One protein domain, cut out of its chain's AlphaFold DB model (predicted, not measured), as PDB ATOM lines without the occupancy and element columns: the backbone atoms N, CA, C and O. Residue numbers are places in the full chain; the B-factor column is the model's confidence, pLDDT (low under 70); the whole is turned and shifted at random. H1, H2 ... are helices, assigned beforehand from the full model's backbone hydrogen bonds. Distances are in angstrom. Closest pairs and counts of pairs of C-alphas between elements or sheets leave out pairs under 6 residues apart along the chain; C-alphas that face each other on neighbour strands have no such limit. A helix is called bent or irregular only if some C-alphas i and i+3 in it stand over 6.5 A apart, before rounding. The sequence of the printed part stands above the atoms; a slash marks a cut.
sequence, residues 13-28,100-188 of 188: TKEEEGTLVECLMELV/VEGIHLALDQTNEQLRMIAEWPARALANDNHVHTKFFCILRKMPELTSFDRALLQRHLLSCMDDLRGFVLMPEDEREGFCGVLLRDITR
ATOM      1  N   THR A  13     172.886 108.422 156.352       78.62
ATOM      2  CA  THR A  13     173.489 107.954 157.597       78.62
ATOM      3  C   THR A  13     174.194 109.105 158.314       78.62
ATOM      4  O   THR A  13     174.594 110.096 157.705       78.62
ATOM      5  N   LYS A  14     174.400 108.971 159.629       77.06
ATOM      6  CA  LYS A  14     175.143 109.970 160.419       77.06
ATOM      7  C   LYS A  14     176.593 110.140 159.955       77.06
ATOM      8  O   LYS A  14     177.159 111.214 160.118       77.06
ATOM      9  N   GLU A  15     177.167 109.097 159.366       76.12
ATOM     10  CA  GLU A  15     178.513 109.110 158.795       76.12
ATOM     11  C   GLU A  15     178.560 109.900 157.480       76.12
ATOM     12  O   GLU A  15     179.437 110.742 157.299       76.12
ATOM     13  N   GLU A  16     177.573 109.715 156.600       71.56
ATOM     14  CA  GLU A  16     177.439 110.505 155.369       71.56
ATOM     15  C   GLU A  16     177.124 111.976 155.660       71.56
ATOM     16  O   GLU A  16     177.708 112.858 155.036       71.56
ATOM     17  N   GLU A  17     176.245 112.255 156.630       74.75
ATOM     18  CA  GLU A  17     175.971 113.618 157.099       74.75
ATOM     19  C   GLU A  17     177.246 114.272 157.647       74.75
ATOM     20  O   GLU A  17     177.591 115.375 157.230       74.75
ATOM     21  N   GLY A  18     177.976 113.580 158.531       73.75
ATOM     22  CA  GLY A  18     179.233 114.071 159.102       73.75
ATOM     23  C   GLY A  18     180.295 114.336 158.037       73.75
ATOM     24  O   GLY A  18     180.901 115.405 158.030       73.75
ATOM     25  N   THR A  19     180.440 113.420 157.078       75.38
ATOM     26  CA  THR A  19     181.351 113.583 155.937       75.38
ATOM     27  C   THR A  19     180.954 114.786 155.085       75.38
ATOM     28  O   THR A  19     181.816 115.540 154.641       75.38
ATOM     29  N   LEU A  20     179.654 115.015 154.870       73.50
ATOM     30  CA  LEU A  20     179.175 116.162 154.102       73.50
ATOM     31  C   LEU A  20     179.433 117.485 154.837       73.50
ATOM     32  O   LEU A  20     179.872 118.437 154.195       73.50
ATOM     33  N   VAL A  21     179.233 117.547 156.161       74.69
ATOM     34  CA  VAL A  21     179.580 118.728 156.977       74.69
ATOM     35  C   VAL A  21     181.079 119.002 156.942       74.69
ATOM     36  O   VAL A  21     181.482 120.130 156.664       74.69
ATOM     37  N   GLU A  22     181.904 117.984 157.185       73.25
ATOM     38  CA  GLU A  22     183.363 118.097 157.129       73.25
ATOM     39  C   GLU A  22     183.809 118.612 155.758       73.25
ATOM     40  O   GLU A  22     184.584 119.562 155.653       73.25
ATOM     41  N   CYS A  23     183.222 118.077 154.691       70.56
ATOM     42  CA  CYS A  23     183.519 118.522 153.342       70.56
ATOM     43  C   CYS A  23     183.033 119.949 153.039       70.56
ATOM     44  O   CYS A  23     183.711 120.678 152.317       70.56
ATOM     45  N   LEU A  24     181.881 120.380 153.566       73.31
ATOM     46  CA  LEU A  24     181.430 121.772 153.448       73.31
ATOM     47  C   LEU A  24     182.399 122.720 154.164       73.31
ATOM     48  O   LEU A  24     182.725 123.776 153.626       73.31
ATOM     49  N   MET A  25     182.932 122.325 155.322       70.88
ATOM     50  CA  MET A  25     183.984 123.074 156.015       70.88
ATOM     51  C   MET A  25     185.297 123.106 155.203       70.88
ATOM     52  O   MET A  25     185.955 124.146 155.145       70.88
ATOM     53  N   GLU A  26     185.633 122.028 154.479       68.06
ATOM     54  CA  GLU A  26     186.751 121.971 153.515       68.06
ATOM     55  C   GLU A  26     186.543 122.823 152.244       68.06
ATOM     56  O   GLU A  26     187.482 122.970 151.456       68.06
ATOM     57  N   LEU A  27     185.364 123.413 152.004       64.25
ATOM     58  CA  LEU A  27     185.201 124.422 150.943       64.25
ATOM     59  C   LEU A  27     185.834 125.768 151.326       64.25
ATOM     60  O   LEU A  27     186.100 126.592 150.450       64.25
ATOM     61  N   VAL A  28     186.094 125.995 152.618       59.41
ATOM     62  CA  VAL A  28     186.566 127.276 153.154       59.41
ATOM     63  C   VAL A  28     188.097 127.511 153.140       59.41
ATOM     64  O   VAL A  28     188.490 128.682 153.201       59.41
ATOM     65  N   VAL A 100     198.810 168.801 133.635       69.81
ATOM     66  CA  VAL A 100     198.465 167.791 132.637       69.81
ATOM     67  C   VAL A 100     198.896 166.427 133.162       69.81
ATOM     68  O   VAL A 100     198.148 165.461 133.035       69.81
ATOM     69  N   GLU A 101     200.029 166.374 133.866       69.25
ATOM     70  CA  GLU A 101     200.523 165.208 134.595       69.25
ATOM     71  C   GLU A 101     199.545 164.770 135.696       69.25
ATOM     72  O   GLU A 101     199.210 163.589 135.805       69.25
ATOM     73  N   GLY A 102     199.033 165.720 136.482       69.81
ATOM     74  CA  GLY A 102     198.015 165.480 137.508       69.81
ATOM     75  C   GLY A 102     196.697 164.946 136.936       69.81
ATOM     76  O   GLY A 102     196.095 164.035 137.514       69.81
ATOM     77  N   ILE A 103     196.274 165.449 135.772       74.81
ATOM     78  CA  ILE A 103     195.109 164.932 135.039       74.81
ATOM     79  C   ILE A 103     195.372 163.527 134.509       74.81
ATOM     80  O   ILE A 103     194.514 162.662 134.680       74.81
ATOM     81  N   HIS A 104     196.530 163.273 133.894       69.88
ATOM     82  CA  HIS A 104     196.888 161.941 133.403       69.88
ATOM     83  C   HIS A 104     196.900 160.919 134.539       69.88
ATOM     84  O   HIS A 104     196.278 159.868 134.421       69.88
ATOM     85  N   LEU A 105     197.497 161.267 135.681       78.19
ATOM     86  CA  LEU A 105     197.528 160.403 136.855       78.19
ATOM     87  C   LEU A 105     196.122 160.123 137.411       78.19
ATOM     88  O   LEU A 105     195.816 158.987 137.777       78.19
ATOM     89  N   ALA A 106     195.251 161.133 137.471       69.50
ATOM     90  CA  ALA A 106     193.869 160.969 137.923       69.50
ATOM     91  C   ALA A 106     193.030 160.130 136.942       69.50
ATOM     92  O   ALA A 106     192.207 159.308 137.362       69.50
ATOM     93  N   LEU A 107     193.254 160.305 135.638       72.12
ATOM     94  CA  LEU A 107     192.617 159.517 134.590       72.12
ATOM     95  C   LEU A 107     193.046 158.051 134.691       72.12
ATOM     96  O   LEU A 107     192.189 157.171 134.702       72.12
ATOM     97  N   ASP A 108     194.342 157.793 134.850       72.88
ATOM     98  CA  ASP A 108     194.883 156.446 135.026       72.88
ATOM     99  C   ASP A 108     194.301 155.783 136.275       72.88
ATOM    100  O   ASP A 108     193.767 154.680 136.193       72.88
ATOM    101  N   GLN A 109     194.267 156.483 137.413       77.62
ATOM    102  CA  GLN A 109     193.627 155.980 138.635       77.62
ATOM    103  C   GLN A 109     192.138 155.656 138.440       77.62
ATOM    104  O   GLN A 109     191.641 154.667 138.984       77.62
ATOM    105  N   THR A 110     191.414 156.457 137.659       70.38
ATOM    106  CA  THR A 110     189.992 156.220 137.363       70.38
ATOM    107  C   THR A 110     189.814 155.039 136.405       70.38
ATOM    108  O   THR A 110     188.921 154.213 136.598       70.38
ATOM    109  N   ASN A 111     190.701 154.893 135.422       76.69
ATOM    110  CA  ASN A 111     190.729 153.766 134.492       76.69
ATOM    111  C   ASN A 111     191.038 152.445 135.209       76.69
ATOM    112  O   ASN A 111     190.423 151.422 134.903       76.69
ATOM    113  N   GLU A 112     191.928 152.461 136.204       73.25
ATOM    114  CA  GLU A 112     192.152 151.325 137.104       73.25
ATOM    115  C   GLU A 112     190.872 150.942 137.860       73.25
ATOM    116  O   GLU A 112     190.511 149.766 137.929       73.25
ATOM    117  N   GLN A 113     190.142 151.926 138.395       67.75
ATOM    118  CA  GLN A 113     188.882 151.673 139.102       67.75
ATOM    119  C   GLN A 113     187.799 151.095 138.186       67.75
ATOM    120  O   GLN A 113     187.142 150.119 138.555       67.75
ATOM    121  N   LEU A 114     187.642 151.644 136.981       67.00
ATOM    122  CA  LEU A 114     186.695 151.143 135.985       67.00
ATOM    123  C   LEU A 114     187.050 149.729 135.526       67.00
ATOM    124  O   LEU A 114     186.160 148.890 135.390       67.00
ATOM    125  N   ARG A 115     188.342 149.435 135.357       73.94
ATOM    126  CA  ARG A 115     188.810 148.084 135.041       73.94
ATOM    127  C   ARG A 115     188.465 147.092 136.149       73.94
ATOM    128  O   ARG A 115     187.950 146.016 135.857       73.94
ATOM    129  N   MET A 116     188.657 147.465 137.415       62.88
ATOM    130  CA  MET A 116     188.259 146.613 138.541       62.88
ATOM    131  C   MET A 116     186.750 146.326 138.557       62.88
ATOM    132  O   MET A 116     186.365 145.187 138.810       62.88
ATOM    133  N   ILE A 117     185.907 147.319 138.251       65.44
ATOM    134  CA  ILE A 117     184.445 147.151 138.161       65.44
ATOM    135  C   ILE A 117     184.067 146.240 136.984       65.44
ATOM    136  O   ILE A 117     183.232 145.351 137.137       65.44
ATOM    137  N   ALA A 118     184.699 146.428 135.823       64.44
ATOM    138  CA  ALA A 118     184.451 145.616 134.634       64.44
ATOM    139  C   ALA A 118     184.836 144.137 134.835       64.44
ATOM    140  O   ALA A 118     184.203 143.248 134.269       64.44
ATOM    141  N   GLU A 119     185.839 143.860 135.670       71.31
ATOM    142  CA  GLU A 119     186.292 142.499 135.975       71.31
ATOM    143  C   GLU A 119     185.479 141.795 137.075       71.31
ATOM    144  O   GLU A 119     185.588 140.573 137.225       71.31
ATOM    145  N   TRP A 120     184.656 142.517 137.848       67.25
ATOM    146  CA  TRP A 120     183.880 141.933 138.951       67.25
ATOM    147  C   TRP A 120     183.020 140.729 138.548       67.25
ATOM    148  O   TRP A 120     183.117 139.707 139.234       67.25
ATOM    149  N   PRO A 121     182.236 140.762 137.451       64.06
ATOM    150  CA  PRO A 121     181.418 139.617 137.058       64.06
ATOM    151  C   PRO A 121     182.259 138.380 136.717       64.06
ATOM    152  O   PRO A 121     181.915 137.267 137.111       64.06
ATOM    153  N   ALA A 122     183.398 138.566 136.042       66.50
ATOM    154  CA  ALA A 122     184.291 137.472 135.665       66.50
ATOM    155  C   ALA A 122     184.945 136.820 136.893       66.50
ATOM    156  O   ALA A 122     185.018 135.594 136.987       66.50
ATOM    157  N   ARG A 123     185.369 137.630 137.871       64.12
ATOM    158  CA  ARG A 123     185.936 137.140 139.138       64.12
ATOM    159  C   ARG A 123     184.882 136.444 140.004       64.12
ATOM    160  O   ARG A 123     185.162 135.395 140.581       64.12
ATOM    161  N   ALA A 124     183.663 136.983 140.063       64.25
ATOM    162  CA  ALA A 124     182.550 136.364 140.780       64.25
ATOM    163  C   ALA A 124     182.166 134.999 140.186       64.25
ATOM    164  O   ALA A 124     181.925 134.062 140.946       64.25
ATOM    165  N   LEU A 125     182.171 134.883 138.854       66.94
ATOM    166  CA  LEU A 125     181.924 133.635 138.133       66.94
ATOM    167  C   LEU A 125     183.051 132.612 138.334       66.94
ATOM    168  O   LEU A 125     182.789 131.428 138.528       66.94
ATOM    169  N   ALA A 126     184.315 133.048 138.315       67.38
ATOM    170  CA  ALA A 126     185.456 132.169 138.575       67.38
ATOM    171  C   ALA A 126     185.409 131.570 139.993       67.38
ATOM    172  O   ALA A 126     185.696 130.385 140.170       67.38
ATOM    173  N   ASN A 127     184.988 132.364 140.982       66.50
ATOM    174  CA  ASN A 127     184.793 131.898 142.354       66.50
ATOM    175  C   ASN A 127     183.654 130.871 142.460       66.50
ATOM    176  O   ASN A 127     183.833 129.847 143.116       66.50
ATOM    177  N   ASP A 128     182.532 131.081 141.767       68.44
ATOM    178  CA  ASP A 128     181.431 130.103 141.741       68.44
ATOM    179  C   ASP A 128     181.850 128.791 141.107       68.44
ATOM    180  O   ASP A 128     181.623 127.720 141.667       68.44
ATOM    181  N   ASN A 129     182.535 128.872 139.967       70.56
ATOM    182  CA  ASN A 129     183.078 127.698 139.300       70.56
ATOM    183  C   ASN A 129     184.051 126.940 140.214       70.56
ATOM    184  O   ASN A 129     184.079 125.708 140.189       70.56
ATOM    185  N   HIS A 130     184.820 127.647 141.048       73.94
ATOM    186  CA  HIS A 130     185.708 127.026 142.027       73.94
ATOM    187  C   HIS A 130     184.937 126.282 143.127       73.94
ATOM    188  O   HIS A 130     185.218 125.103 143.359       73.94
ATOM    189  N   VAL A 131     183.946 126.925 143.757       70.25
ATOM    190  CA  VAL A 131     183.083 126.306 144.784       70.25
ATOM    191  C   VAL A 131     182.374 125.074 144.214       70.25
ATOM    192  O   VAL A 131     182.415 123.995 144.806       70.25
ATOM    193  N   HIS A 132     181.822 125.202 143.009       71.25
ATOM    194  CA  HIS A 132     181.152 124.124 142.289       71.25
ATOM    195  C   HIS A 132     182.100 122.944 142.009       71.25
ATOM    196  O   HIS A 132     181.793 121.797 142.331       71.25
ATOM    197  N   THR A 133     183.303 123.216 141.489       72.06
ATOM    198  CA  THR A 133     184.319 122.185 141.205       72.06
ATOM    199  C   THR A 133     184.758 121.452 142.470       72.06
ATOM    200  O   THR A 133     184.870 120.224 142.470       72.06
ATOM    201  N   LYS A 134     184.985 122.182 143.567       71.12
ATOM    202  CA  LYS A 134     185.377 121.589 144.850       71.12
ATOM    203  C   LYS A 134     184.281 120.696 145.413       71.12
ATOM    204  O   LYS A 134     184.588 119.585 145.843       71.12
ATOM    205  N   PHE A 135     183.021 121.113 145.316       70.88
ATOM    206  CA  PHE A 135     181.902 120.281 145.739       70.88
ATOM    207  C   PHE A 135     181.785 118.991 144.917       70.88
ATOM    208  O   PHE A 135     181.560 117.924 145.479       70.88
ATOM    209  N   PHE A 136     182.024 119.025 143.602       70.94
ATOM    210  CA  PHE A 136     182.091 117.785 142.816       70.94
ATOM    211  C   PHE A 136     183.233 116.863 143.247       70.94
ATOM    212  O   PHE A 136     183.039 115.646 143.320       70.94
ATOM    213  N   CYS A 137     184.416 117.415 143.532       70.38
ATOM    214  CA  CYS A 137     185.541 116.637 144.055       70.38
ATOM    215  C   CYS A 137     185.188 115.977 145.393       70.38
ATOM    216  O   CYS A 137     185.509 114.811 145.599       70.38
ATOM    217  N   ILE A 138     184.484 116.705 146.258       67.81
ATOM    218  CA  ILE A 138     183.956 116.240 147.542       67.81
ATOM    219  C   ILE A 138     182.942 115.114 147.354       67.81
ATOM    220  O   ILE A 138     183.113 114.042 147.926       67.81
ATOM    221  N   LEU A 139     181.928 115.301 146.499       70.38
ATOM    222  CA  LEU A 139     180.929 114.265 146.243       70.38
ATOM    223  C   LEU A 139     181.606 112.976 145.782       70.38
ATOM    224  O   LEU A 139     181.233 111.888 146.208       70.38
ATOM    225  N   ARG A 140     182.647 113.086 144.950       72.69
ATOM    226  CA  ARG A 140     183.424 111.944 144.460       72.69
ATOM    227  C   ARG A 140     184.195 111.200 145.563       72.69
ATOM    228  O   ARG A 140     184.452 110.015 145.373       72.69
ATOM    229  N   LYS A 141     184.526 111.844 146.693       69.25
ATOM    230  CA  LYS A 141     185.146 111.200 147.870       69.25
ATOM    231  C   LYS A 141     184.173 110.318 148.663       69.25
ATOM    232  O   LYS A 141     184.637 109.503 149.446       69.25
ATOM    233  N   MET A 142     182.861 110.456 148.459       72.19
ATOM    234  CA  MET A 142     181.833 109.629 149.105       72.19
ATOM    235  C   MET A 142     181.395 108.513 148.145       72.19
ATOM    236  O   MET A 142     180.466 108.751 147.375       72.19
ATOM    237  N   PRO A 143     182.054 107.336 148.084       70.06
ATOM    238  CA  PRO A 143     181.740 106.282 147.110       70.06
ATOM    239  C   PRO A 143     180.350 105.658 147.314       70.06
ATOM    240  O   PRO A 143     179.744 105.239 146.331       70.06
ATOM    241  N   GLU A 144     179.829 105.697 148.541       75.69
ATOM    242  CA  GLU A 144     178.564 105.062 148.942       75.69
ATOM    243  C   GLU A 144     177.310 105.735 148.356       75.69
ATOM    244  O   GLU A 144     176.260 105.107 148.235       75.69
ATOM    245  N   LEU A 145     177.414 106.993 147.910       74.88
ATOM    246  CA  LEU A 145     176.290 107.708 147.297       74.88
ATOM    247  C   LEU A 145     175.959 107.161 145.903       74.88
ATOM    248  O   LEU A 145     176.835 107.068 145.026       74.88
ATOM    249  N   THR A 146     174.671 106.908 145.646       80.56
ATOM    250  CA  THR A 146     174.204 106.502 144.313       80.56
ATOM    251  C   THR A 146     174.369 107.638 143.296       80.56
ATOM    252  O   THR A 146     174.502 108.815 143.640       80.56
ATOM    253  N   SER A 147     174.348 107.313 141.999       80.31
ATOM    254  CA  SER A 147     174.383 108.335 140.942       80.31
ATOM    255  C   SER A 147     173.200 109.308 141.022       80.31
ATOM    256  O   SER A 147     173.355 110.486 140.696       80.31
ATOM    257  N   PHE A 148     172.042 108.835 141.492       78.81
ATOM    258  CA  PHE A 148     170.851 109.652 141.694       78.81
ATOM    259  C   PHE A 148     171.033 110.645 142.848       78.81
ATOM    260  O   PHE A 148     170.740 111.827 142.680       78.81
ATOM    261  N   ASP A 149     171.602 110.206 143.971       76.44
ATOM    262  CA  ASP A 149     171.836 111.072 145.137       76.44
ATOM    263  C   ASP A 149     172.873 112.146 144.838       76.44
ATOM    264  O   ASP A 149     172.689 113.315 145.175       76.44
ATOM    265  N   ARG A 150     173.922 111.784 144.092       77.81
ATOM    266  CA  ARG A 150     174.907 112.747 143.582       77.81
ATOM    267  C   ARG A 150     174.250 113.807 142.704       77.81
ATOM    268  O   ARG A 150     174.554 114.983 142.867       77.81
ATOM    269  N   ALA A 151     173.351 113.417 141.801       80.06
ATOM    270  CA  ALA A 151     172.640 114.359 140.938       80.06
ATOM    271  C   ALA A 151     171.672 115.257 141.729       80.06
ATOM    272  O   ALA A 151     171.549 116.447 141.431       80.06
ATOM    273  N   LEU A 152     171.015 114.714 142.759       78.06
ATOM    274  CA  LEU A 152     170.143 115.477 143.652       78.06
ATOM    275  C   LEU A 152     170.939 116.535 144.430       78.06
ATOM    276  O   LEU A 152     170.554 117.702 144.443       78.06
ATOM    277  N   LEU A 153     172.081 116.142 144.998       76.31
ATOM    278  CA  LEU A 153     172.999 117.030 145.712       76.31
ATOM    279  C   LEU A 153     173.571 118.117 144.810       76.31
ATOM    280  O   LEU A 153     173.613 119.276 145.204       76.31
ATOM    281  N   GLN A 154     173.970 117.767 143.587       77.00
ATOM    282  CA  GLN A 154     174.444 118.735 142.595       77.00
ATOM    283  C   GLN A 154     173.362 119.761 142.270       77.00
ATOM    284  O   GLN A 154     173.610 120.962 142.305       77.00
ATOM    285  N   ARG A 155     172.133 119.305 142.005       81.25
ATOM    286  CA  ARG A 155     171.005 120.203 141.746       81.25
ATOM    287  C   ARG A 155     170.720 121.119 142.937       81.25
ATOM    288  O   ARG A 155     170.411 122.289 142.728       81.25
ATOM    289  N   HIS A 156     170.793 120.594 144.158       76.69
ATOM    290  CA  HIS A 156     170.534 121.375 145.362       76.69
ATOM    291  C   HIS A 156     171.631 122.420 145.598       76.69
ATOM    292  O   HIS A 156     171.312 123.581 145.822       76.69
ATOM    293  N   LEU A 157     172.898 122.043 145.407       73.06
ATOM    294  CA  LEU A 157     174.046 122.950 145.444       73.06
ATOM    295  C   LEU A 157     173.882 124.130 144.483       73.06
ATOM    296  O   LEU A 157     174.056 125.280 144.872       73.06
ATOM    297  N   LEU A 158     173.533 123.846 143.226       74.06
ATOM    298  CA  LEU A 158     173.281 124.880 142.220       74.06
ATOM    299  C   LEU A 158     172.150 125.832 142.638       74.06
ATOM    300  O   LEU A 158     172.168 126.999 142.264       74.06
ATOM    301  N   SER A 159     171.183 125.346 143.419       79.38
ATOM    302  CA  SER A 159     170.057 126.141 143.910       79.38
ATOM    303  C   SER A 159     170.379 126.969 145.157       79.38
ATOM    304  O   SER A 159     169.686 127.955 145.381       79.38
ATOM    305  N   CYS A 160     171.377 126.583 145.957       71.19
ATOM    306  CA  CYS A 160     171.771 127.280 147.187       71.19
ATOM    307  C   CYS A 160     173.135 127.980 147.070       71.19
ATOM    308  O   CYS A 160     173.757 128.313 148.078       71.19
ATOM    309  N   MET A 161     173.626 128.215 145.844       71.75
ATOM    310  CA  MET A 161     174.919 128.874 145.630       71.75
ATOM    311  C   MET A 161     175.012 130.233 146.331       71.75
ATOM    312  O   MET A 161     176.063 130.553 146.883       71.75
ATOM    313  N   ASP A 162     173.930 131.014 146.344       72.38
ATOM    314  CA  ASP A 162     173.900 132.306 147.032       72.38
ATOM    315  C   ASP A 162     174.058 132.147 148.553       72.38
ATOM    316  O   ASP A 162     174.817 132.891 149.181       72.38
ATOM    317  N   ASP A 163     173.446 131.117 149.139       73.75
ATOM    318  CA  ASP A 163     173.587 130.803 150.563       73.75
ATOM    319  C   ASP A 163     175.010 130.311 150.887       73.75
ATOM    320  O   ASP A 163     175.595 130.688 151.902       73.75
ATOM    321  N   LEU A 164     175.622 129.535 149.985       70.75
ATOM    322  CA  LEU A 164     177.007 129.065 150.114       70.75
ATOM    323  C   LEU A 164     178.035 130.192 149.967       70.75
ATOM    324  O   LEU A 164     179.074 130.168 150.627       70.75
ATOM    325  N   ARG A 165     177.748 131.221 149.157       69.75
ATOM    326  CA  ARG A 165     178.549 132.458 149.145       69.75
ATOM    327  C   ARG A 165     178.522 133.130 150.521       69.75
ATOM    328  O   ARG A 165     179.563 133.603 150.980       69.75
ATOM    329  N   GLY A 166     177.364 133.140 151.185       70.88
ATOM    330  CA  GLY A 166     177.211 133.605 152.567       70.88
ATOM    331  C   GLY A 166     177.969 132.737 153.577       70.88
ATOM    332  O   GLY A 166     178.650 133.270 154.450       70.88
ATOM    333  N   PHE A 167     177.937 131.412 153.407       70.38
ATOM    334  CA  PHE A 167     178.637 130.442 154.257       70.38
ATOM    335  C   PHE A 167     180.154 130.677 154.326       70.38
ATOM    336  O   PHE A 167     180.749 130.612 155.400       70.38
ATOM    337  N   VAL A 168     180.789 131.034 153.203       67.00
ATOM    338  CA  VAL A 168     182.228 131.363 153.167       67.00
ATOM    339  C   VAL A 168     182.561 132.592 154.027       67.00
ATOM    340  O   VAL A 168     183.662 132.688 154.576       67.00
ATOM    341  N   LEU A 169     181.620 133.530 154.170       70.12
ATOM    342  CA  LEU A 169     181.769 134.740 154.988       70.12
ATOM    343  C   LEU A 169     181.324 134.546 156.446       70.12
ATOM    344  O   LEU A 169     181.596 135.411 157.279       70.12
ATOM    345  N   MET A 170     180.664 133.428 156.754       72.94
ATOM    346  CA  MET A 170     180.113 133.119 158.070       72.94
ATOM    347  C   MET A 170     181.226 132.783 159.085       72.94
ATOM    348  O   MET A 170     182.189 132.098 158.707       72.94
ATOM    349  N   PRO A 171     181.119 133.237 160.351       71.50
ATOM    350  CA  PRO A 171     182.000 132.829 161.450       71.50
ATOM    351  C   PRO A 171     181.989 131.312 161.670       71.50
ATOM    352  O   PRO A 171     180.960 130.668 161.487       71.50
ATOM    353  N   GLU A 172     183.124 130.726 162.061       71.69
ATOM    354  CA  GLU A 172     183.257 129.267 162.229       71.69
ATOM    355  C   GLU A 172     182.261 128.669 163.228       71.69
ATOM    356  O   GLU A 172     181.762 127.571 162.997       71.69
ATOM    357  N   ASP A 173     181.918 129.408 164.281       79.50
ATOM    358  CA  ASP A 173     180.959 129.016 165.313       79.50
ATOM    359  C   ASP A 173     179.506 128.940 164.813       79.50
ATOM    360  O   ASP A 173     178.712 128.165 165.344       79.50
ATOM    361  N   GLU A 174     179.154 129.676 163.755       79.62
ATOM    362  CA  GLU A 174     177.807 129.662 163.164       79.62
ATOM    363  C   GLU A 174     177.658 128.622 162.036       79.62
ATOM    364  O   GLU A 174     176.547 128.188 161.708       79.62
ATOM    365  N   ARG A 175     178.779 128.176 161.453       79.44
ATOM    366  CA  ARG A 175     178.790 127.294 160.274       79.44
ATOM    367  C   ARG A 175     178.175 125.927 160.525       79.44
ATOM    368  O   ARG A 175     177.491 125.407 159.649       79.44
ATOM    369  N   GLU A 176     178.394 125.341 161.697       76.56
ATOM    370  CA  GLU A 176     177.843 124.022 162.025       76.56
ATOM    371  C   GLU A 176     176.305 124.047 162.029       76.56
ATOM    372  O   GLU A 176     175.657 123.170 161.452       76.56
ATOM    373  N   GLY A 177     175.717 125.112 162.586       81.19
ATOM    374  CA  GLY A 177     174.272 125.334 162.567       81.19
ATOM    375  C   GLY A 177     173.723 125.490 161.148       81.19
ATOM    376  O   GLY A 177     172.713 124.869 160.805       81.19
ATOM    377  N   PHE A 178     174.412 126.259 160.299       81.00
ATOM    378  CA  PHE A 178     174.040 126.418 158.890       81.00
ATOM    379  C   PHE A 178     174.105 125.092 158.119       81.00
ATOM    380  O   PHE A 178     173.155 124.745 157.414       81.00
ATOM    381  N   CYS A 179     175.175 124.313 158.299       74.50
ATOM    382  CA  CYS A 179     175.303 122.983 157.704       74.50
ATOM    383  C   CYS A 179     174.144 122.064 158.115       74.50
ATOM    384  O   CYS A 179     173.614 121.338 157.275       74.50
ATOM    385  N   GLY A 180     173.700 122.130 159.374       78.56
ATOM    386  CA  GLY A 180     172.541 121.375 159.856       78.56
ATOM    387  C   GLY A 180     171.224 121.759 159.170       78.56
ATOM    388  O   GLY A 180     170.421 120.880 158.846       78.56
ATOM    389  N   VAL A 181     170.999 123.052 158.907       81.31
ATOM    390  CA  VAL A 181     169.816 123.529 158.165       81.31
ATOM    391  C   VAL A 181     169.870 123.070 156.709       81.31
ATOM    392  O   VAL A 181     168.902 122.489 156.221       81.31
ATOM    393  N   LEU A 182     171.018 123.242 156.050       75.56
ATOM    394  CA  LEU A 182     171.214 122.836 154.660       75.56
ATOM    395  C   LEU A 182     171.015 121.323 154.476       75.56
ATOM    396  O   LEU A 182     170.321 120.886 153.560       75.56
ATOM    397  N   LEU A 183     171.564 120.511 155.384       73.25
ATOM    398  CA  LEU A 183     171.354 119.062 155.397       73.25
ATOM    399  C   LEU A 183     169.879 118.697 155.572       73.25
ATOM    400  O   LEU A 183     169.373 117.803 154.893       73.25
ATOM    401  N   ARG A 184     169.158 119.394 156.452       75.69
ATOM    402  CA  ARG A 184     167.725 119.158 156.656       75.69
ATOM    403  C   ARG A 184     166.909 119.428 155.391       75.69
ATOM    404  O   ARG A 184     165.945 118.709 155.145       75.69
ATOM    405  N   ASP A 185     167.289 120.421 154.595       74.06
ATOM    406  CA  ASP A 185     166.605 120.742 153.338       74.06
ATOM    407  C   ASP A 185     166.926 119.736 152.224       74.06
ATOM    408  O   ASP A 185     166.038 119.369 151.453       74.06
ATOM    409  N   ILE A 186     168.154 119.208 152.198       66.31
ATOM    410  CA  ILE A 186     168.573 118.137 151.277       66.31
ATOM    411  C   ILE A 186     167.859 116.813 151.588       66.31
ATOM    412  O   ILE A 186     167.499 116.061 150.681       66.31
ATOM    413  N   THR A 187     167.667 116.509 152.873       63.00
ATOM    414  CA  THR A 187     167.115 115.227 153.341       63.00
ATOM    415  C   THR A 187     165.579 115.155 153.324       63.00
ATOM    416  O   THR A 187     165.020 114.080 153.556       63.00
ATOM    417  N   ARG A 188     164.876 116.258 153.024       62.38
ATOM    418  CA  ARG A 188     163.404 116.373 153.079       62.38
ATOM    419  C   ARG A 188     162.692 115.994 151.778       62.38
ATOM    420  O   ARG A 188     161.650 115.300 151.845       62.38
TER     421      ARG A 188
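This is residues 13 to 28 and 100 to 188 of the 188 residues of the protein "Retrotransposon protein" of Cucumis melo var. makuwa (UniProt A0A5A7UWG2). A long bent helix, H2, sticks out of a small compact body as a free arm, residues 100 to 126, and this arm makes much of the length. In the body the rest of H2 folds back through a hairpin into H3, H1 packs on H2b and H5, and short H4 crosses near H2b. The printed part has 105 residues with five named helices, H1 to H5 in order, and no named strand: all helix. It is only just extended, close to loose, with a radius of gyration of the C-alphas of 19.5 A and spans of 69 by 30 by 21 A.

Find C-alpha 14 at (175.143, 109.970, 160.419); there H1 begins, residues 14 to 25. After the cut, start at C-alpha 100, (198.465, 167.791, 132.637): H2, residues 100 to 141, is one helix by its hydrogen bonds but bent, with C-alphas 118 and 121 7.1 A apart. Its arms are H2a, residues 100 to 118, 26.3 A, and H2b, residues 121 to 141, 30.6 A. H3 is residues 147 to 159, H4 161 to 169, and H5 172 to 186, 21.4 A, only just irregular: C-alphas 173 and 176 are 6.7 A apart.

H1 touches H5, closest C-alphas Val 21 and Cys 179, 6.1 A, at a steep tilt of 53 degrees. H1 only just touches H2b, with 3 pairs of C-alphas within 8 A, closest Cys 23 and Ile 138, 6.2 A. H2b and H3 form a helical hairpin, closest C-alphas Leu 139 and Arg 150, 6.8 A. H4 is close to H2b but not clearly touching, about perpendicular at 89 degrees, closest C-alphas Asp 128 and Met 161, 7.7 A. H2a touches no helix. Every O i to N i+4 pair is within hydrogen-bond range in H1, H2a, H2b and H3; H4 has 4 of 5 and H5 9 of 11.

Look across the cut, residues 29 to 99: C-alphas 28 and 100 are 46.9 A apart. The links printed whole are tight. Among the residues under 70 in pLDDT are 120 to 128.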